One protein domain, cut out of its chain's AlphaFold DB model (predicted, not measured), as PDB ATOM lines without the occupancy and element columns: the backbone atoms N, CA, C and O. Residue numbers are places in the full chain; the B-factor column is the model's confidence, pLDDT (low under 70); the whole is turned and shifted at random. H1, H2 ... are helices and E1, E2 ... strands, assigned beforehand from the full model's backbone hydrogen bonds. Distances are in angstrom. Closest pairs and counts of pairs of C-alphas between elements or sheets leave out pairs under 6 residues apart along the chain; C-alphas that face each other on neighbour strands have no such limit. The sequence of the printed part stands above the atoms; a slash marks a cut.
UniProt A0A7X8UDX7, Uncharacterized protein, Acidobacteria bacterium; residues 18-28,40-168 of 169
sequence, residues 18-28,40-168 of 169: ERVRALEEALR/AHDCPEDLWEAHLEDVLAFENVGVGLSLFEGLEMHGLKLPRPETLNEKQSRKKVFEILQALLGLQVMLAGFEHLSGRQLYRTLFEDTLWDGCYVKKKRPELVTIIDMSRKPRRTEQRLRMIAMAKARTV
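AT A GLANCE: This is residues 18 to 28 and 40 to 168 of the 169 residues of an uncharacterized protein of Acidobacteria bacterium (UniProt A0A7X8UDX7). A short two-stranded parallel ribbon, E1 and E2, lies near the middle, between two separate helix pairs: H4 and H5, set at a steep angle, on one side of it, and H1 and H2, more nearly side by side, on the other. H6 runs away from these parts and touches no other helix, while short H3 lies near both H4 and H5. The printed part has 140 residues, with six named helices and two named strands in the order H1 H2 H3 H4 E1 H5 E2 H6. The class is mostly helix, and the sheet, in the order E1, E2, is parallel. The whole is compact, with a radius of gyration of the C-alphas of 16.3 A and spans of 52 by 43 by 28 A.

HOW THE PARTS SIT: E1, residues 105 to 108, and E2, residues 142 to 145, are parallel neighbours at 26 degrees; N 106 and O 142 are 2.8 A apart and N 144 and O 106 2.9 A, both within hydrogen-bond range. With H5, residues 115 to 124, they form a strand-helix-strand unit, two parallel neighbour strands with a helix between them in the chain, and its crossover is left-handed. The closest C-alphas of E1 and H4, residues 86 to 101, are those of Met 106 and Leu 100, 6.6 A apart. H4 touches H5 with residues 86 to 93 alone, closest at the C-alphas of Arg 90 and Gly 115, 4.4 A; they run the same way at a steep tilt of 56 degrees. H3, residues 67 to 73, is close to but not clearly touching H4, with the C-alphas of Leu 71 and Ala 99 closest at 7.4 A, and is about perpendicular to it at 86 degrees. The closest C-alphas of E2 and H2, residues 45 to 59, are those of Thr 142 and Val 55, 7.7 A apart. H2 touches H1, residues 18 to 28, closest at the C-alphas of Glu 49 and Val 20, 5.5 A; they run the same way at a shallow tilt of 33 degrees, only just short of steep. H6, residues 152 to 166, is apart from H5. Every O i to N i+4 pair is within hydrogen-bond range in H1, H3, H4 and H5, against 10 of 11 in H2 and 10 of 11 in H6.

IN THESE COORDINATES: E1 measures 10.2 A from first to last C-alpha and E2 9.7 A. H4 measures 22.4 A, from C-alpha 86 at (169.294, 211.380, 233.567). H5 measures 14.0 A, H3 9.9 A, H2 21.0 A and H6 21.2 A. H1 measures 15.5 A and begins at C-alpha 18, (181.264, 247.688, 200.704). H6 ends at C-alpha 166, (160.545, 226.954, 197.568).

THE WHOLE: The two C-alphas farthest apart, those of Glu 18 and Asn 85, are 51.8 A apart. Residues 29 to 39 are not printed, and C-alphas 28 and 40 are 18.3 A apart across this cut. The links from H3 to H4, 12 residues, and from H5 to E2, 17 residues, are long. Mean pLDDT of the printed part is 81.4; residues 40 to 43, 61 to 63 and 148 to 168 are under 70.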
ATOM      1  N   GLU A  18     182.503 247.957 201.443       85.62
ATOM      2  CA  GLU A  18     181.264 247.688 200.704       85.62
ATOM      3  C   GLU A  18     180.731 246.294 201.042       85.62
ATOM      4  O   GLU A  18     179.536 246.120 201.296       85.62
ATOM      5  N   ARG A  19     181.632 245.314 201.135       85.19
ATOM      6  CA  ARG A  19     181.307 243.935 201.510       85.19
ATOM      7  C   ARG A  19     180.789 243.832 202.943       85.19
ATOM      8  O   ARG A  19     179.774 243.176 203.164       85.19
ATOM      9  N   VAL A  20     181.421 244.527 203.890       84.44
ATOM     10  CA  VAL A  20     180.956 244.619 205.288       84.44
ATOM     11  C   VAL A  20     179.523 245.149 205.348       84.44
ATOM     12  O   VAL A  20     178.656 244.514 205.947       84.44
ATOM     13  N   ARG A  21     179.232 246.255 204.649       85.56
ATOM     14  CA  ARG A  21     177.876 246.825 204.590       85.56
ATOM     15  C   ARG A  21     176.853 245.859 203.993       85.56
ATOM     16  O   ARG A  21     175.743 245.754 204.512       85.56
ATOM     17  N   ALA A  22     177.219 245.136 202.936       86.88
ATOM     18  CA  ALA A  22     176.343 244.140 202.326       86.88
ATOM     19  C   ALA A  22     176.026 242.974 203.283       86.88
ATOM     20  O   ALA A  22     174.882 242.515 203.334       86.88
ATOM     21  N   LEU A  23     177.012 242.510 204.060       85.94
ATOM     22  CA  LEU A  23     176.826 241.450 205.057       85.94
ATOM     23  C   LEU A  23     175.922 241.901 206.213       85.94
ATOM     24  O   LEU A  23     174.997 241.177 206.583       85.94
ATOM     25  N   GLU A  24     176.133 243.108 206.742       84.50
ATOM     26  CA  GLU A  24     175.279 243.690 207.789       84.50
ATOM     27  C   GLU A  24     173.825 243.839 207.324       84.50
ATOM     28  O   GLU A  24     172.886 243.536 208.064       84.50
ATOM     29  N   GLU A  25     173.612 244.272 206.078       84.19
ATOM     30  CA  GLU A  25     172.268 244.387 205.514       84.19
ATOM     31  C   GLU A  25     171.602 243.016 205.331       84.19
ATOM     32  O   GLU A  25     170.418 242.854 205.650       84.19
ATOM     33  N   ALA A  26     172.349 242.010 204.865       83.25
ATOM     34  CA  ALA A  26     171.852 240.643 204.752       83.25
ATOM     35  C   ALA A  26     171.426 240.079 206.119       83.25
ATOM     36  O   ALA A  26     170.334 239.516 206.231       83.25
ATOM     37  N   LEU A  27     172.232 240.298 207.163       78.69
ATOM     38  CA  LEU A  27     171.912 239.901 208.536       78.69
ATOM     39  C   LEU A  27     170.671 240.617 209.071       78.69
ATOM     40  O   LEU A  27     169.761 239.961 209.574       78.69
ATOM     41  N   ARG A  28     170.560 241.938 208.887       78.75
ATOM     42  CA  ARG A  28     169.355 242.692 209.278       78.75
ATOM     43  C   ARG A  28     168.093 242.134 208.630       78.75
ATOM     44  O   ARG A  28     167.082 241.970 209.310       78.75
ATOM     45  N   ALA A  40     182.547 244.278 219.832       48.41
ATOM     46  CA  ALA A  40     183.509 244.870 220.748       48.41
ATOM     47  C   ALA A  40     184.155 246.063 220.027       48.41
ATOM     48  O   ALA A  40     184.572 245.920 218.876       48.41
ATOM     49  N   HIS A  41     184.246 247.216 220.697       47.34
ATOM     50  CA  HIS A  41     184.755 248.469 220.120       47.34
ATOM     51  C   HIS A  41     186.169 248.375 219.508       47.34
ATOM     52  O   HIS A  41     186.523 249.236 218.710       47.34
ATOM     53  N   ASP A  42     186.926 247.315 219.813       62.12
ATOM     54  CA  ASP A  42     188.312 247.107 219.377       62.12
ATOM     55  C   ASP A  42     188.491 245.917 218.410       62.12
ATOM     56  O   ASP A  42     189.596 245.391 218.272       62.12
ATOM     57  N   CYS A  43     187.425 245.431 217.759       66.31
ATOM     58  CA  CYS A  43     187.549 244.341 216.786       66.31
ATOM     59  C   CYS A  43     188.297 244.820 215.523       66.31
ATOM     60  O   CYS A  43     187.827 245.759 214.875       66.31
ATOM     61  N   PRO A  44     189.425 244.194 215.131       79.94
ATOM     62  CA  PRO A  44     190.101 244.508 213.873       79.94
ATOM     63  C   PRO A  44     189.173 244.329 212.668       79.94
ATOM     64  O   PRO A  44     188.365 243.401 212.629       79.94
ATOM     65  N   GLU A  45     189.295 245.196 211.665       76.81
ATOM     66  CA  GLU A  45     188.367 245.221 210.525       76.81
ATOM     67  C   GLU A  45     188.335 243.886 209.757       76.81
ATOM     68  O   GLU A  45     187.263 243.397 209.400       76.81
ATOM     69  N   ASP A  46     189.492 243.243 209.561       75.38
ATOM     70  CA  ASP A  46     189.611 241.943 208.885       75.38
ATOM     71  C   ASP A  46     188.915 240.804 209.655       75.38
ATOM     72  O   ASP A  46     188.416 239.839 209.069       75.38
ATOM     73  N   LEU A  47     188.877 240.915 210.984       79.44
ATOM     74  CA  LEU A  47     188.141 240.010 211.860       79.44
ATOM     75  C   LEU A  47     186.645 240.318 211.847       79.44
ATOM     76  O   LEU A  47     185.847 239.388 211.947       79.44
ATOM     77  N   TRP A  48     186.265 241.586 211.681       82.69
ATOM     78  CA  TRP A  48     184.870 242.003 211.612       82.69
ATOM     79  C   TRP A  48     184.159 241.461 210.371       82.69
ATOM     80  O   TRP A  48     183.100 240.847 210.490       82.69
ATOM     81  N   GLU A  49     184.767 241.595 209.190       83.62
ATOM     82  CA  GLU A  49     184.201 241.032 207.958       83.62
ATOM     83  C   GLU A  49     184.037 239.506 208.064       83.62
ATOM     84  O   GLU A  49     182.963 238.968 207.792       83.62
ATOM     85  N   ALA A  50     185.075 238.805 208.533       83.00
ATOM     86  CA  ALA A  50     185.028 237.357 208.727       83.00
ATOM     87  C   ALA A  50     183.974 236.937 209.768       83.00
ATOM     88  O   ALA A  50     183.303 235.920 209.595       83.00
ATOM     89  N   HIS A  51     183.796 237.728 210.828       82.75
ATOM     90  CA  HIS A  51     182.749 237.510 211.818       82.75
ATOM     91  C   HIS A  51     181.356 237.622 211.201       82.75
ATOM     92  O   HIS A  51     180.531 236.736 211.409       82.75
ATOM     93  N   LEU A  52     181.101 238.663 210.410       84.62
ATOM     94  CA  LEU A  52     179.820 238.846 209.734       84.62
ATOM     95  C   LEU A  52     179.515 237.707 208.752       84.62
ATOM     96  O   LEU A  52     178.376 237.242 208.695       84.62
ATOM     97  N   GLU A  53     180.519 237.214 208.020       86.19
ATOM     98  CA  GLU A  53     180.372 236.017 207.179       86.19
ATOM     99  C   GLU A  53     179.987 234.782 207.997       86.19
ATOM    100  O   GLU A  53     179.081 234.045 207.605       86.19
ATOM    101  N   ASP A  54     180.664 234.555 209.124       82.88
ATOM    102  CA  ASP A  54     180.417 233.403 209.990       82.88
ATOM    103  C   ASP A  54     179.022 233.466 210.627       82.88
ATOM    104  O   ASP A  54     178.320 232.454 210.655       82.88
ATOM    105  N   VAL A  55     178.596 234.640 211.113       81.56
ATOM    106  CA  VAL A  55     177.243 234.838 211.659       81.56
ATOM    107  C   VAL A  55     176.208 234.614 210.566       81.56
ATOM    108  O   VAL A  55     175.260 233.866 210.778       81.56
ATOM    109  N   LEU A  56     176.405 235.177 209.370       83.38
ATOM    110  CA  LEU A  56     175.464 234.986 208.271       83.38
ATOM    111  C   LEU A  56     175.368 233.513 207.871       83.38
ATOM    112  O   LEU A  56     174.268 233.011 207.672       83.38
ATOM    113  N   ALA A  57     176.490 232.798 207.788       83.00
ATOM    114  CA  ALA A  57     176.488 231.369 207.486       83.00
ATOM    115  C   ALA A  57     175.779 230.542 208.572       83.00
ATOM    116  O   ALA A  57     175.049 229.606 208.242       83.00
ATOM    117  N   PHE A  58     175.970 230.896 209.846       79.12
ATOM    118  CA  PHE A  58     175.342 230.230 210.986       79.12
ATOM    119  C   PHE A  58     173.828 230.480 211.055       79.12
ATOM    120  O   PHE A  58     173.062 229.536 211.241       79.12
ATOM    121  N   GLU A  59     173.395 231.726 210.858       77.38
ATOM    122  CA  GLU A  59     171.996 232.156 210.977       77.38
ATOM    123  C   GLU A  59     171.146 231.804 209.745       77.38
ATOM    124  O   GLU A  59     169.919 231.831 209.814       77.38
ATOM    125  N   ASN A  60     171.757 231.438 208.609       75.69
ATOM    126  CA  ASN A  60     171.047 231.097 207.365       75.69
ATOM    127  C   ASN A  60     170.369 229.712 207.389       75.69
ATOM    128  O   ASN A  60     170.497 228.899 206.463       75.69
ATOM    129  N   VAL A  61     169.650 229.447 208.480       62.41
ATOM    130  CA  VAL A  61     168.871 228.244 208.762       62.41
ATOM    131  C   VAL A  61     167.885 227.989 207.623       62.41
ATOM    132  O   VAL A  61     167.127 228.867 207.214       62.41
ATOM    133  N   GLY A  62     167.899 226.764 207.089       62.06
ATOM    134  CA  GLY A  62     167.076 226.348 205.947       62.06
ATOM    135  C   GLY A  62     167.780 226.415 204.584       62.06
ATOM    136  O   GLY A  62     167.244 225.902 203.594       62.06
ATOM    137  N   VAL A  63     168.984 226.988 204.501       68.62
ATOM    138  CA  VAL A  63     169.840 226.913 203.300       68.62
ATOM    139  C   VAL A  63     170.890 225.803 203.412       68.62
ATOM    140  O   VAL A  63     171.205 225.175 202.404       68.62
ATOM    141  N   GLY A  64     171.376 225.521 204.623       73.50
ATOM    142  CA  GLY A  64     172.285 224.411 204.929       73.50
ATOM    143  C   GLY A  64     171.685 223.392 205.903       73.50
ATOM    144  O   GLY A  64     170.526 223.507 206.298       73.50
ATOM    145  N   LEU A  65     172.495 222.398 206.286       84.00
ATOM    146  CA  LEU A  65     172.148 221.446 207.347       84.00
ATOM    147  C   LEU A  65     172.034 222.182 208.682       84.00
ATOM    148  O   LEU A  65     172.898 222.995 209.010       84.00
ATOM    149  N   SER A  66     171.020 221.854 209.474       88.69
ATOM    150  CA  SER A  66     170.954 222.265 210.880       88.69
ATOM    151  C   SER A  66     172.120 221.678 211.691       88.69
ATOM    152  O   SER A  66     172.735 220.684 211.287       88.69
ATOM    153  N   LEU A  67     172.415 222.247 212.866       91.06
ATOM    154  CA  LEU A  67     173.376 221.660 213.808       91.06
ATOM    155  C   LEU A  67     173.003 220.210 214.133       91.06
ATOM    156  O   LEU A  67     173.888 219.364 214.201       91.06
ATOM    157  N   PHE A  68     171.710 219.909 214.279       93.00
ATOM    158  CA  PHE A  68     171.218 218.552 214.489       93.00
ATOM    159  C   PHE A  68     171.664 217.610 213.364       93.00
ATOM    160  O   PHE A  68     172.366 216.630 213.616       93.00
ATOM    161  N   GLU A  69     171.294 217.928 212.123       90.69
ATOM    162  CA  GLU A  69     171.574 217.082 210.957       90.69
ATOM    163  C   GLU A  69     173.077 216.933 210.714       90.69
ATOM    164  O   GLU A  69     173.561 215.835 210.441       90.69
ATOM    165  N   GLY A  70     173.835 218.021 210.852       92.75
ATOM    166  CA  GLY A  70     175.280 217.983 210.683       92.75
ATOM    167  C   GLY A  70     175.977 217.150 211.761       92.75
ATOM    168  O   GLY A  70     176.848 216.341 211.442       92.75
ATOM    169  N   LEU A  71     175.568 217.264 213.028       94.81
ATOM    170  CA  LEU A  71     176.112 216.431 214.102       94.81
ATOM    171  C   LEU A  71     175.822 214.939 213.867       94.81
ATOM    172  O   LEU A  71     176.730 214.120 214.023       94.81
ATOM    173  N   GLU A  72     174.603 214.582 213.443       94.88
ATOM    174  CA  GLU A  72     174.266 213.192 213.105       94.88
ATOM    175  C   GLU A  72     175.085 212.668 211.923       94.88
ATOM    176  O   GLU A  72     175.650 211.572 211.999       94.88
ATOM    177  N   MET A  73     175.218 213.466 210.860       92.31
ATOM    178  CA  MET A  73     176.012 213.113 209.681       92.31
ATOM    179  C   MET A  73     177.491 212.884 210.024       92.31
ATOM    180  O   MET A  73     178.137 212.011 209.447       92.31
ATOM    181  N   HIS A  74     178.015 213.613 211.011       91.56
ATOM    182  CA  HIS A  74     179.377 213.454 211.518       91.56
ATOM    183  C   HIS A  74     179.504 212.424 212.657       91.56
ATOM    184  O   HIS A  74     180.519 212.374 213.353       91.56
ATOM    185  N   GLY A  75     178.511 211.542 212.804       93.19
ATOM    186  CA  GLY A  75     178.594 210.327 213.614       93.19
ATOM    187  C   GLY A  75     178.056 210.457 215.038       93.19
ATOM    188  O   GLY A  75     178.077 209.472 215.787       93.19
ATOM    189  N   LEU A  76     177.538 211.624 215.430       95.81
ATOM    190  CA  LEU A  76     176.932 211.797 216.743       95.81
ATOM    191  C   LEU A  76     175.481 211.314 216.726       95.81
ATOM    192  O   LEU A  76     174.591 211.986 216.227       95.81
ATOM    193  N   LYS A  77     175.209 210.160 217.338       95.56
ATOM    194  CA  LYS A  77     173.829 209.670 217.475       95.56
ATOM    195  C   LYS A  77     173.050 210.513 218.481       95.56
ATOM    196  O   LYS A  77     173.435 210.540 219.659       95.56
ATOM    197  N   LEU A  78     171.929 211.090 218.048       95.88
ATOM    198  CA  LEU A  78     171.032 211.904 218.867       95.88
ATOM    199  C   LEU A  78     169.692 211.164 219.066       95.88
ATOM    200  O   LEU A  78     168.747 211.345 218.306       95.88
ATOM    201  N   PRO A  79     169.576 210.263 220.062       96.38
ATOM    202  CA  PRO A  79     168.330 209.538 220.311       96.38
ATOM    203  C   PRO A  79     167.254 210.445 220.925       96.38
ATOM    204  O   PRO A  79     167.556 211.432 221.592       96.38
ATOM    205  N   ARG A  80     165.978 210.076 220.784       95.31
ATOM    206  CA  ARG A  80     164.873 210.861 221.355       95.31
ATOM    207  C   ARG A  80     165.000 211.013 222.884       95.31
ATOM    208  O   ARG A  80     165.291 210.011 223.549       95.31
ATOM    209  N   PRO A  81     164.730 212.200 223.463       95.06
ATOM    210  CA  PRO A  81     164.871 212.455 224.902       95.06
ATOM    211  C   PRO A  81     164.093 211.495 225.811       95.06
ATOM    212  O   PRO A  81     164.503 211.235 226.942       95.06
ATOM    213  N   GLU A  82     162.977 210.943 225.336       94.81
ATOM    214  CA  GLU A  82     162.132 210.000 226.082       94.81
ATOM    215  C   GLU A  82     162.842 208.669 226.358       94.81
ATOM    216  O   GLU A  82     162.516 207.989 227.326       94.81
ATOM    217  N   THR A  83     163.822 208.312 225.525       96.38
ATOM    218  CA  THR A  83     164.544 207.033 225.600       96.38
ATOM    219  C   THR A  83     165.741 207.064 226.546       96.38
ATOM    220  O   THR A  83     166.325 206.019 226.830       96.38
ATOM    221  N   LEU A  84     166.117 208.248 227.041       96.25
ATOM    222  CA  LEU A  84     167.278 208.436 227.902       96.25
ATOM    223  C   LEU A  84     166.866 208.729 229.346       96.25
ATOM    224  O   LEU A  84     166.003 209.565 229.627       96.25
ATOM    225  N   ASN A  85     167.556 208.091 230.288       96.94
ATOM    226  CA  ASN A  85     167.528 208.495 231.692       96.94
ATOM    227  C   ASN A  85     168.472 209.686 231.956       96.94
ATOM    228  O   ASN A  85     169.207 210.128 231.072       96.94
ATOM    229  N   GLU A  86     168.480 210.213 233.184       97.00
ATOM    230  CA  GLU A  86     169.294 211.380 233.567       97.00
ATOM    231  C   GLU A  86     170.798 211.169 233.314       97.00
ATOM    232  O   GLU A  86     171.459 212.027 232.732       97.00
ATOM    233  N   LYS A  87     171.348 210.008 233.696       97.50
ATOM    234  CA  LYS A  87     172.775 209.698 233.517       97.50
ATOM    235  C   LYS A  87     173.152 209.618 232.035       97.50
ATOM    236  O   LYS A  87     174.182 210.153 231.632       97.50
ATOM    237  N   GLN A  88     172.317 208.964 231.228       98.06
ATOM    238  CA  GLN A  88     172.506 208.872 229.779       98.06
ATOM    239  C   GLN A  88     172.373 210.243 229.108       98.06
ATOM    240  O   GLN A  88     173.175 210.569 228.235       98.06
ATOM    241  N   SER A  89     171.420 211.062 229.560       97.94
ATOM    242  CA  SER A  89     171.214 212.422 229.055       97.94
ATOM    243  C   SER A  89     172.432 213.302 229.328       97.94
ATOM    244  O   SER A  89     172.947 213.917 228.405       97.94
ATOM    245  N   ARG A  90     172.981 213.282 230.552       96.94
ATOM    246  CA  ARG A  90     174.222 214.012 230.885       96.94
ATOM    247  C   ARG A  90     175.393 213.605 230.003       96.94
ATOM    248  O   ARG A  90     176.118 214.464 229.513       96.94
ATOM    249  N   LYS A  91     175.568 212.298 229.781       97.56
ATOM    250  CA  LYS A  91     176.614 211.800 228.883       97.56
ATOM    251  C   LYS A  91     176.425 212.355 227.469       97.56
ATOM    252  O   LYS A  91     177.385 212.822 226.869       97.56
ATOM    253  N   LYS A  92     175.191 212.345 226.961       97.50
ATOM    254  CA  LYS A  92     174.892 212.841 225.619       97.50
ATOM    255  C   LYS A  92     175.084 214.353 225.489       97.50
ATOM    256  O   LYS A  92     175.647 214.795 224.497       97.50
ATOM    257  N   VAL A  93     174.700 215.128 226.504       97.19
ATOM    258  CA  VAL A  93     174.997 216.568 226.582       97.19
ATOM    259  C   VAL A  93     176.496 216.812 226.459       97.19
ATOM    260  O   VAL A  93     176.908 217.643 225.660       97.19
ATOM    261  N   PHE A  94     177.321 216.069 227.201       97.00
ATOM    262  CA  PHE A  94     178.772 216.230 227.124       97.00
ATOM    263  C   PHE A  94     179.314 215.938 225.716       97.00
ATOM    264  O   PHE A  94     180.121 216.706 225.204       97.00
ATOM    265  N   GLU A  95     178.840 214.871 225.068       97.81
ATOM    266  CA  GLU A  95     179.221 214.553 223.684       97.81
ATOM    267  C   GLU A  95     178.825 215.673 222.701       97.81
ATOM    268  O   GLU A  95     179.630 216.040 221.847       97.81
ATOM    269  N   ILE A  96     177.628 216.256 222.855       96.94
ATOM    270  CA  ILE A  96     177.177 217.401 222.047       96.94
ATOM    271  C   ILE A  96     178.080 218.614 222.275       96.94
ATOM    272  O   ILE A  96     178.545 219.205 221.308       96.94
ATOM    273  N   LEU A  97     178.368 218.972 223.530       95.19
ATOM    274  CA  LEU A  97     179.215 220.125 223.858       95.19
ATOM    275  C   LEU A  97     180.615 220.003 223.247       95.19
ATOM    276  O   LEU A  97     181.129 220.973 222.702       95.19
ATOM    277  N   GLN A  98     181.216 218.811 223.297       96.06
ATOM    278  CA  GLN A  98     182.520 218.562 222.675       96.06
ATOM    279  C   GLN A  98     182.462 218.700 221.150       96.06
ATOM    280  O   GLN A  98     183.353 219.294 220.546       96.06
ATOM    281  N   ALA A  99     181.402 218.184 220.523       95.19
ATOM    282  CA  ALA A  99     181.227 218.295 219.081       95.19
ATOM    283  C   ALA A  99     180.998 219.751 218.638       95.19
ATOM    284  O   ALA A  99     181.614 220.194 217.671       95.19
ATOM    285  N   LEU A 100     180.180 220.510 219.375       93.62
ATOM    286  CA  LEU A 100     179.954 221.938 219.134       93.62
ATOM    287  C   LEU A 100     181.231 222.761 219.332       93.62
ATOM    288  O   LEU A 100     181.534 223.621 218.506       93.62
ATOM    289  N   LEU A 101     182.039 222.452 220.350       91.69
ATOM    290  CA  LEU A 101     183.322 223.122 220.562       91.69
ATOM    291  C   LEU A 101     184.275 222.923 219.371       91.69
ATOM    292  O   LEU A 101     184.971 223.855 218.976       91.69
ATOM    293  N   GLY A 102     184.253 221.743 218.741       91.38
ATOM    294  CA  GLY A 102     184.992 221.471 217.501       91.38
ATOM    295  C   GLY A 102     184.545 222.309 216.291       91.38
ATOM    296  O   GLY A 102     185.286 222.404 215.311       91.38
ATOM    297  N   LEU A 103     183.364 222.927 216.368       90.25
ATOM    298  CA  LEU A 103     182.809 223.871 215.392       90.25
ATOM    299  C   LEU A 103     182.949 225.334 215.839       90.25
ATOM    300  O   LEU A 103     182.351 226.215 215.229       90.25
ATOM    301  N   GLN A 104     183.681 225.587 216.928       91.31
ATOM    302  CA  GLN A 104     183.731 226.889 217.595       91.31
ATOM    303  C   GLN A 104     182.335 227.416 217.984       91.31
ATOM    304  O   GLN A 104     182.054 228.612 217.885       91.31
ATOM    305  N   VAL A 105     181.452 226.523 218.436       89.81
ATOM    306  CA  VAL A 105     180.143 226.861 219.004       89.81
ATOM    307  C   VAL A 105     180.155 226.534 220.495       89.81
ATOM    308  O   VAL A 105     180.419 225.403 220.900       89.81
ATOM    309  N   MET A 106     179.859 227.530 221.324       89.94
ATOM    310  CA  MET A 106     179.747 227.408 222.775       89.94
ATOM    311  C   MET A 106     178.310 227.670 223.217       89.94
ATOM    312  O   MET A 106     177.579 228.427 222.584       89.94
ATOM    313  N   LEU A 107     177.914 227.053 224.324       90.50
ATOM    314  CA  LEU A 107     176.621 227.292 224.959       90.50
ATOM    315  C   LEU A 107     176.836 228.090 226.245       90.50
ATOM    316  O   LEU A 107     177.842 227.892 226.926       90.50
ATOM    317  N   ALA A 108     175.888 228.954 226.592       89.31
ATOM    318  CA  ALA A 108     175.890 229.715 227.841       89.31
ATOM    319  C   ALA A 108     174.490 229.731 228.472       89.31
ATOM    320  O   ALA A 108     173.496 229.488 227.786       89.31
ATOM    321  N   GLY A 109     174.396 230.004 229.777       87.44
ATOM    322  CA  GLY A 109     173.111 230.218 230.452       87.44
ATOM    323  C   GLY A 109     172.304 228.946 230.735       87.44
ATOM    324  O   GLY A 109     171.112 229.035 231.023       87.44
ATOM    325  N   PHE A 110     172.915 227.761 230.648       90.38
ATOM    326  CA  PHE A 110     172.256 226.465 230.861       90.38
ATOM    327  C   PHE A 110     172.467 225.875 232.267       90.38
ATOM    328  O   PHE A 110     171.991 224.778 232.551       90.38
ATOM    329  N   GLU A 111     173.169 226.577 233.158       89.25
ATOM    330  CA  GLU A 111     173.619 226.090 234.473       89.25
ATOM    331  C   GLU A 111     172.457 225.687 235.395       89.25
ATOM    332  O   GLU A 111     172.624 224.895 236.321       89.25
ATOM    333  N   HIS A 112     171.269 226.223 235.130       87.38
ATOM    334  CA  HIS A 112     170.044 225.959 235.873       87.38
ATOM    335  C   HIS A 112     169.309 224.678 235.428       87.38
ATOM    336  O   HIS A 112     168.335 224.283 236.072       87.38
ATOM    337  N   LEU A 113     169.735 224.030 234.336       90.94
ATOM    338  CA  LEU A 113     169.069 222.861 233.759       90.94
ATOM    339  C   LEU A 113     169.706 221.549 234.234       90.94
ATOM    340  O   LEU A 113     170.926 221.390 234.260       90.94
ATOM    341  N   SER A 114     168.872 220.550 234.541       93.31
ATOM    342  CA  SER A 114     169.349 219.175 234.718       93.31
ATOM    343  C   SER A 114     169.879 218.597 233.401       93.31
ATOM    344  O   SER A 114     169.580 219.100 232.320       93.31
ATOM    345  N   GLY A 115     170.608 217.478 233.451       94.19
ATOM    346  CA  GLY A 115     171.137 216.862 232.232       94.19
ATOM    347  C   GLY A 115     170.042 216.411 231.270       94.19
ATOM    348  O   GLY A 115     170.188 216.564 230.059       94.19
ATOM    349  N   ARG A 116     168.927 215.884 231.791       95.69
ATOM    350  CA  ARG A 116     167.761 215.523 230.975       95.69
ATOM    351  C   ARG A 116     167.025 216.741 230.427       95.69
ATOM    352  O   ARG A 116     166.568 216.683 229.289       95.69
ATOM    353  N   GLN A 117     166.901 217.817 231.208       94.31
ATOM    354  CA  GLN A 117     166.288 219.064 230.737       94.31
ATOM    355  C   GLN A 117     167.132 219.695 229.633       94.31
ATOM    356  O   GLN A 117     166.610 219.954 228.556       94.31
ATOM    357  N   LEU A 118     168.438 219.837 229.861       94.94
ATOM    358  CA  LEU A 118     169.371 220.380 228.885       94.94
ATOM    359  C   LEU A 118     169.388 219.545 227.607       94.94
ATOM    360  O   LEU A 118     169.225 220.096 226.526       94.94
ATOM    361  N   TYR A 119     169.494 218.215 227.710       96.50
ATOM    362  CA  TYR A 119     169.441 217.361 226.523       96.50
ATOM    363  C   TYR A 119     168.153 217.560 225.723       96.50
ATOM    364  O   TYR A 119     168.198 217.683 224.502       96.50
ATOM    365  N   ARG A 120     167.007 217.611 226.411       94.94
ATOM    366  CA  ARG A 120     165.712 217.842 225.773       94.94
ATOM    367  C   ARG A 120     165.682 219.193 225.063       94.94
ATOM    368  O   ARG A 120     165.320 219.220 223.897       94.94
ATOM    369  N   THR A 121     166.097 220.273 225.723       91.88
ATOM    370  CA  THR A 121     166.138 221.617 225.128       91.88
ATOM    371  C   THR A 121     167.051 221.668 223.904       91.88
ATOM    372  O   THR A 121     166.650 222.196 222.871       91.88
ATOM    373  N   LEU A 122     168.237 221.054 223.972       93.19
ATOM    374  CA  LEU A 122     169.141 220.973 222.821       93.19
ATOM    375  C   LEU A 122     168.496 220.232 221.653       93.19
ATOM    376  O   LEU A 122     168.489 220.725 220.528       93.19
ATOM    377  N   PHE A 123     167.955 219.047 221.932       94.06
ATOM    378  CA  PHE A 123     167.372 218.168 220.928       94.06
ATOM    379  C   PHE A 123     166.138 218.777 220.267       94.06
ATOM    380  O   PHE A 123     165.925 218.613 219.072       94.06
ATOM    381  N   GLU A 124     165.278 219.409 221.056       88.69
ATOM    382  CA  GLU A 124     163.989 219.890 220.590       88.69
ATOM    383  C   GLU A 124     164.085 221.268 219.930       88.69
ATOM    384  O   GLU A 124     163.375 221.513 218.950       88.69
ATOM    385  N   ASP A 125     164.971 222.128 220.424       84.75
ATOM    386  CA  ASP A 125     164.994 223.536 220.049       84.75
ATOM    387  C   ASP A 125     166.368 223.936 219.497       84.75
ATOM    388  O   ASP A 125     166.523 224.160 218.301       84.75
ATOM    389  N   THR A 126     167.395 223.955 220.347       87.25
ATOM    390  CA  THR A 126     168.657 224.654 220.058       87.25
ATOM    391  C   THR A 126     169.403 224.125 218.835       87.25
ATOM    392  O   THR A 126     169.957 224.907 218.069       87.25
ATOM    393  N   LEU A 127     169.434 222.805 218.625       90.25
ATOM    394  CA  LEU A 127     170.173 222.210 217.505       90.25
ATOM    395  C   LEU A 127     169.503 222.439 216.138       90.25
ATOM    396  O   LEU A 127     170.101 222.130 215.110       90.25
ATOM    397  N   TRP A 128     168.288 222.981 216.107       85.88
ATOM    398  CA  TRP A 128     167.575 223.313 214.871       85.88
ATOM    399  C   TRP A 128     167.695 224.789 214.491       85.88
ATOM    400  O   TRP A 128     167.430 225.140 213.345       85.88
ATOM    401  N   ASP A 129     168.127 225.629 215.431       76.38
ATOM    402  CA  ASP A 129     168.153 227.086 215.292       76.38
ATOM    403  C   ASP A 129     169.462 227.626 214.692       76.38
ATOM    404  O   ASP A 129     169.594 228.831 214.519       76.38
ATOM    405  N   GLY A 130     170.420 226.760 214.349       75.94
ATOM    406  CA  GLY A 130     171.677 227.157 213.711       75.94
ATOM    407  C   GLY A 130     172.106 226.188 212.617       75.94
ATOM    408  O   GLY A 130     171.776 224.998 212.660       75.94
ATOM    409  N   CYS A 131     172.862 226.687 211.642       79.88
ATOM    410  CA  CYS A 131     173.474 225.872 210.597       79.88
ATOM    411  C   CYS A 131     174.760 225.189 211.081       79.88
ATOM    412  O   CYS A 131     175.595 225.784 211.767       79.88
ATOM    413  N   TYR A 132     174.968 223.948 210.647       84.44
ATOM    414  CA  TYR A 132     176.238 223.250 210.798       84.44
ATOM    415  C   TYR A 132     177.275 223.851 209.847       84.44
ATOM    416  O   TYR A 132     177.354 223.500 208.668       84.44
ATOM    417  N   VAL A 133     178.083 224.766 210.371       83.19
ATOM    418  CA  VAL A 133     179.173 225.406 209.635       83.19
ATOM    419  C   VAL A 133     180.424 225.355 210.494       83.19
ATOM    420  O   VAL A 133     180.428 225.808 211.635       83.19
ATOM    421  N   LYS A 134     181.504 224.803 209.938       80.31
ATOM    422  CA  LYS A 134     182.827 224.915 210.550       80.31
ATOM    423  C   LYS A 134     183.406 226.276 210.189       80.31
ATOM    424  O   LYS A 134     183.577 226.562 209.000       80.31
ATOM    425  N   LYS A 135     183.714 227.098 211.193       80.88
ATOM    426  CA  LYS A 135     184.236 228.444 210.956       80.88
ATOM    427  C   LYS A 135     185.608 228.392 210.304       80.88
ATOM    428  O   LYS A 135     186.428 227.513 210.592       80.88
ATOM    429  N   LYS A 136     185.863 229.356 209.420       78.06
ATOM    430  CA  LYS A 136     187.148 229.471 208.713       78.06
ATOM    431  C   LYS A 136     188.246 230.010 209.625       78.06
ATOM    432  O   LYS A 136     189.406 229.639 209.451       78.06
ATOM    433  N   ARG A 137     187.885 230.869 210.583       77.69
ATOM    434  CA  ARG A 137     188.818 231.476 211.536       77.69
ATOM    435  C   ARG A 137     188.670 230.837 212.916       77.69
ATOM    436  O   ARG A 137     187.592 230.920 213.499       77.69
ATOM    437  N   PRO A 138     189.728 230.216 213.465       77.50
ATOM    438  CA  PRO A 138     189.655 229.558 214.764       77.50
ATOM    439  C   PRO A 138     189.556 230.529 215.940       77.50
ATOM    440  O   PRO A 138     189.150 230.110 217.019       77.50
ATOM    441  N   GLU A 139     189.895 231.803 215.731       80.12
ATOM    442  CA  GLU A 139     189.755 232.854 216.742       80.12
ATOM    443  C   GLU A 139     188.292 233.255 216.989       80.12
ATOM    444  O   GLU A 139     187.978 233.844 218.022       80.12
ATOM    445  N   LEU A 140     187.393 232.956 216.045       79.88
ATOM    446  CA  LEU A 140     185.991 233.340 216.119       79.88
ATOM    447  C   LEU A 140     185.163 232.211 216.725       79.88
ATOM    448  O   LEU A 140     185.262 231.060 216.315       79.88
ATOM    449  N   VAL A 141     184.288 232.557 217.668       84.00
ATOM    450  CA  VAL A 141     183.406 231.614 218.368       84.00
ATOM    451  C   VAL A 141     181.974 232.131 218.305       84.00
ATOM    452  O   VAL A 141     181.743 233.333 218.395       84.00
ATOM    453  N   THR A 142     181.007 231.241 218.088       84.56
ATOM    454  CA  THR A 142     179.578 231.547 218.251       84.56
ATOM    455  C   THR A 142     179.157 231.118 219.645       84.56
ATOM    456  O   THR A 142     179.439 229.993 220.051       84.56
ATOM    457  N   ILE A 143     178.460 231.992 220.365       84.56
ATOM    458  CA  ILE A 143     177.869 231.662 221.661       84.56
ATOM    459  C   ILE A 143     176.357 231.613 221.486       84.56
ATOM    460  O   ILE A 143     175.752 232.600 221.079       84.56
ATOM    461  N   ILE A 144     175.752 230.473 221.807       85.81
ATOM    462  CA  ILE A 144     174.299 230.327 221.868       85.81
ATOM    463  C   ILE A 144     173.866 230.529 223.320       85.81
ATOM    464  O   ILE A 144     174.193 229.726 224.201       85.81
ATOM    465  N   ASP A 145     173.135 231.613 223.566       84.75
ATOM    466  CA  ASP A 145     172.565 231.915 224.877       84.75
ATOM    467  C   ASP A 145     171.275 231.112 225.104       84.75
ATOM    468  O   ASP A 145     170.251 231.338 224.458       84.75
ATOM    469  N   MET A 146     171.330 230.174 226.050       83.50
ATOM    470  CA  MET A 146     170.205 229.323 226.441       83.50
ATOM    471  C   MET A 146     169.421 229.867 227.645       83.50
ATOM    472  O   MET A 146     168.480 229.217 228.104       83.50
ATOM    473  N   SER A 147     169.774 231.047 228.169       79.19
ATOM    474  CA  SER A 147     169.060 231.676 229.292       79.19
ATOM    475  C   SER A 147     167.660 232.171 228.905       79.19
ATOM    476  O   SER A 147     166.778 232.315 229.756       79.19
ATOM    477  N   ARG A 148     167.424 232.397 227.606       63.88
ATOM    478  CA  ARG A 148     166.119 232.763 227.046       63.88
ATOM    479  C   ARG A 148     165.414 231.511 226.521       63.88
ATOM    480  O   ARG A 148     166.018 230.690 225.840       63.88
ATOM    481  N   LYS A 149     164.111 231.364 226.797       54.72
ATOM    482  CA  LYS A 149     163.318 230.271 226.208       54.72
ATOM    483  C   LYS A 149     163.318 230.412 224.676       54.72
ATOM    484  O   LYS A 149     162.968 231.494 224.196       54.72
ATOM    485  N   PRO A 150     163.649 229.357 223.915       51.16
ATOM    486  CA  PRO A 150     163.599 229.409 222.459       51.16
ATOM    487  C   PRO A 150     162.160 229.655 221.981       51.16
ATOM    488  O   PRO A 150     161.193 229.108 222.520       51.16
ATOM    489  N   ARG A 151     162.001 230.508 220.962       53.53
ATOM    490  CA  ARG A 151     160.700 230.915 220.400       53.53
ATOM    491  C   ARG A 151     160.209 229.910 219.350       53.53
ATOM    492  O   ARG A 151     159.868 230.285 218.230       53.53
ATOM    493  N   ARG A 152     160.141 228.622 219.706       48.91
ATOM    494  CA  ARG A 152     159.851 227.501 218.782       48.91
ATOM    495  C   ARG A 152     158.590 227.697 217.917       48.91
ATOM    496  O   ARG A 152     158.497 227.157 216.814       48.91
ATOM    497  N   THR A 153     157.613 228.480 218.379       47.22
ATOM    498  CA  THR A 153     156.393 228.806 217.620       47.22
ATOM    499  C   THR A 153     156.660 229.730 216.425       47.22
ATOM    500  O   THR A 153     156.064 229.540 215.370       47.22
ATOM    501  N   GLU A 154     157.571 230.698 216.545       52.09
ATOM    502  CA  GLU A 154     157.841 231.690 215.493       52.09
ATOM    503  C   GLU A 154     158.752 231.122 214.394       52.09
ATOM    504  O   GLU A 154     158.486 231.309 213.205       52.09
ATOM    505  N   GLN A 155     159.785 230.353 214.754       51.94
ATOM    506  CA  GLN A 155     160.722 229.774 213.780       51.94
ATOM    507  C   GLN A 155     160.122 228.612 212.983       51.94
ATOM    508  O   GLN A 155     160.372 228.509 211.785       51.94
ATOM    509  N   ARG A 156     159.266 227.765 213.576       53.41
ATOM    510  CA  ARG A 156     158.572 226.703 212.821       53.41
ATOM    511  C   ARG A 156     157.620 227.288 211.777       53.41
ATOM    512  O   ARG A 156     157.515 226.749 210.678       53.41
ATOM    513  N   LEU A 157     156.974 228.414 212.088       55.00
ATOM    514  CA  LEU A 157     156.202 229.184 211.113       55.00
ATOM    515  C   LEU A 157     157.104 229.755 210.012       55.00
ATOM    516  O   LEU A 157     156.733 229.660 208.845       55.00
ATOM    517  N   ARG A 158     158.302 230.260 210.347       53.50
ATOM    518  CA  ARG A 158     159.296 230.704 209.351       53.50
ATOM    519  C   ARG A 158     159.787 229.558 208.462       53.50
ATOM    520  O   ARG A 158     159.757 229.712 207.248       53.50
ATOM    521  N   MET A 159     160.145 228.395 209.012       54.44
ATOM    522  CA  MET A 159     160.572 227.228 208.225       54.44
ATOM    523  C   MET A 159     159.450 226.681 207.338       54.44
ATOM    524  O   MET A 159     159.687 226.385 206.170       54.44
ATOM    525  N   ILE A 160     158.212 226.601 207.841       57.50
ATOM    526  CA  ILE A 160     157.047 226.231 207.019       57.50
ATOM    527  C   ILE A 160     156.812 227.274 205.917       57.50
ATOM    528  O   ILE A 160     156.529 226.899 204.781       57.50
ATOM    529  N   ALA A 161     156.936 228.569 206.220       53.91
ATOM    530  CA  ALA A 161     156.796 229.637 205.232       53.91
ATOM    531  C   ALA A 161     157.895 229.581 204.155       53.91
ATOM    532  O   ALA A 161     157.588 229.683 202.970       53.91
ATOM    533  N   MET A 162     159.152 229.341 204.539       55.06
ATOM    534  CA  MET A 162     160.286 229.228 203.615       55.06
ATOM    535  C   MET A 162     160.236 227.947 202.772       55.06
ATOM    536  O   MET A 162     160.498 227.993 201.571       55.06
ATOM    537  N   ALA A 163     159.837 226.814 203.358       53.66
ATOM    538  CA  ALA A 163     159.618 225.571 202.617       53.66
ATOM    539  C   ALA A 163     158.498 225.731 201.577       53.66
ATOM    540  O   ALA A 163     158.666 225.324 200.427       53.66
ATOM    541  N   LYS A 164     157.394 226.402 201.944       47.22
ATOM    542  CA  LYS A 164     156.314 226.749 201.007       47.22
ATOM    543  C   LYS A 164     156.784 227.690 199.895       47.22
ATOM    544  O   LYS A 164     156.389 227.493 198.753       47.22
ATOM    545  N   ALA A 165     157.647 228.663 200.191       48.66
ATOM    546  CA  ALA A 165     158.188 229.581 199.186       48.66
ATOM    547  C   ALA A 165     159.077 228.880 198.137       48.66
ATOM    548  O   ALA A 165     159.111 229.307 196.988       48.66
ATOM    549  N   ARG A 166     159.746 227.775 198.498       46.12
ATOM    550  CA  ARG A 166     160.545 226.954 197.568       46.12
ATOM    551  C   ARG A 166     159.726 226.028 196.667       46.12
ATOM    552  O   ARG A 166     160.261 225.553 195.679       46.12
ATOM    553  N   THR A 167     158.463 225.738 196.995       45.59
ATOM    554  CA  THR A 167     157.631 224.803 196.205       45.59
ATOM    555  C   THR A 167     156.826 225.497 195.093       45.59
ATOM    556  O   THR A 167     156.082 224.836 194.379       45.59
ATOM    557  N   VAL A 168     156.937 226.825 194.960       45.34
ATOM    558  CA  VAL A 168     156.160 227.649 194.007       45.34
ATOM    559  C   VAL A 168     157.043 228.205 192.869       45.34
ATOM    560  O   VAL A 168     156.615 229.091 192.136       45.34
TER     561      VAL A 168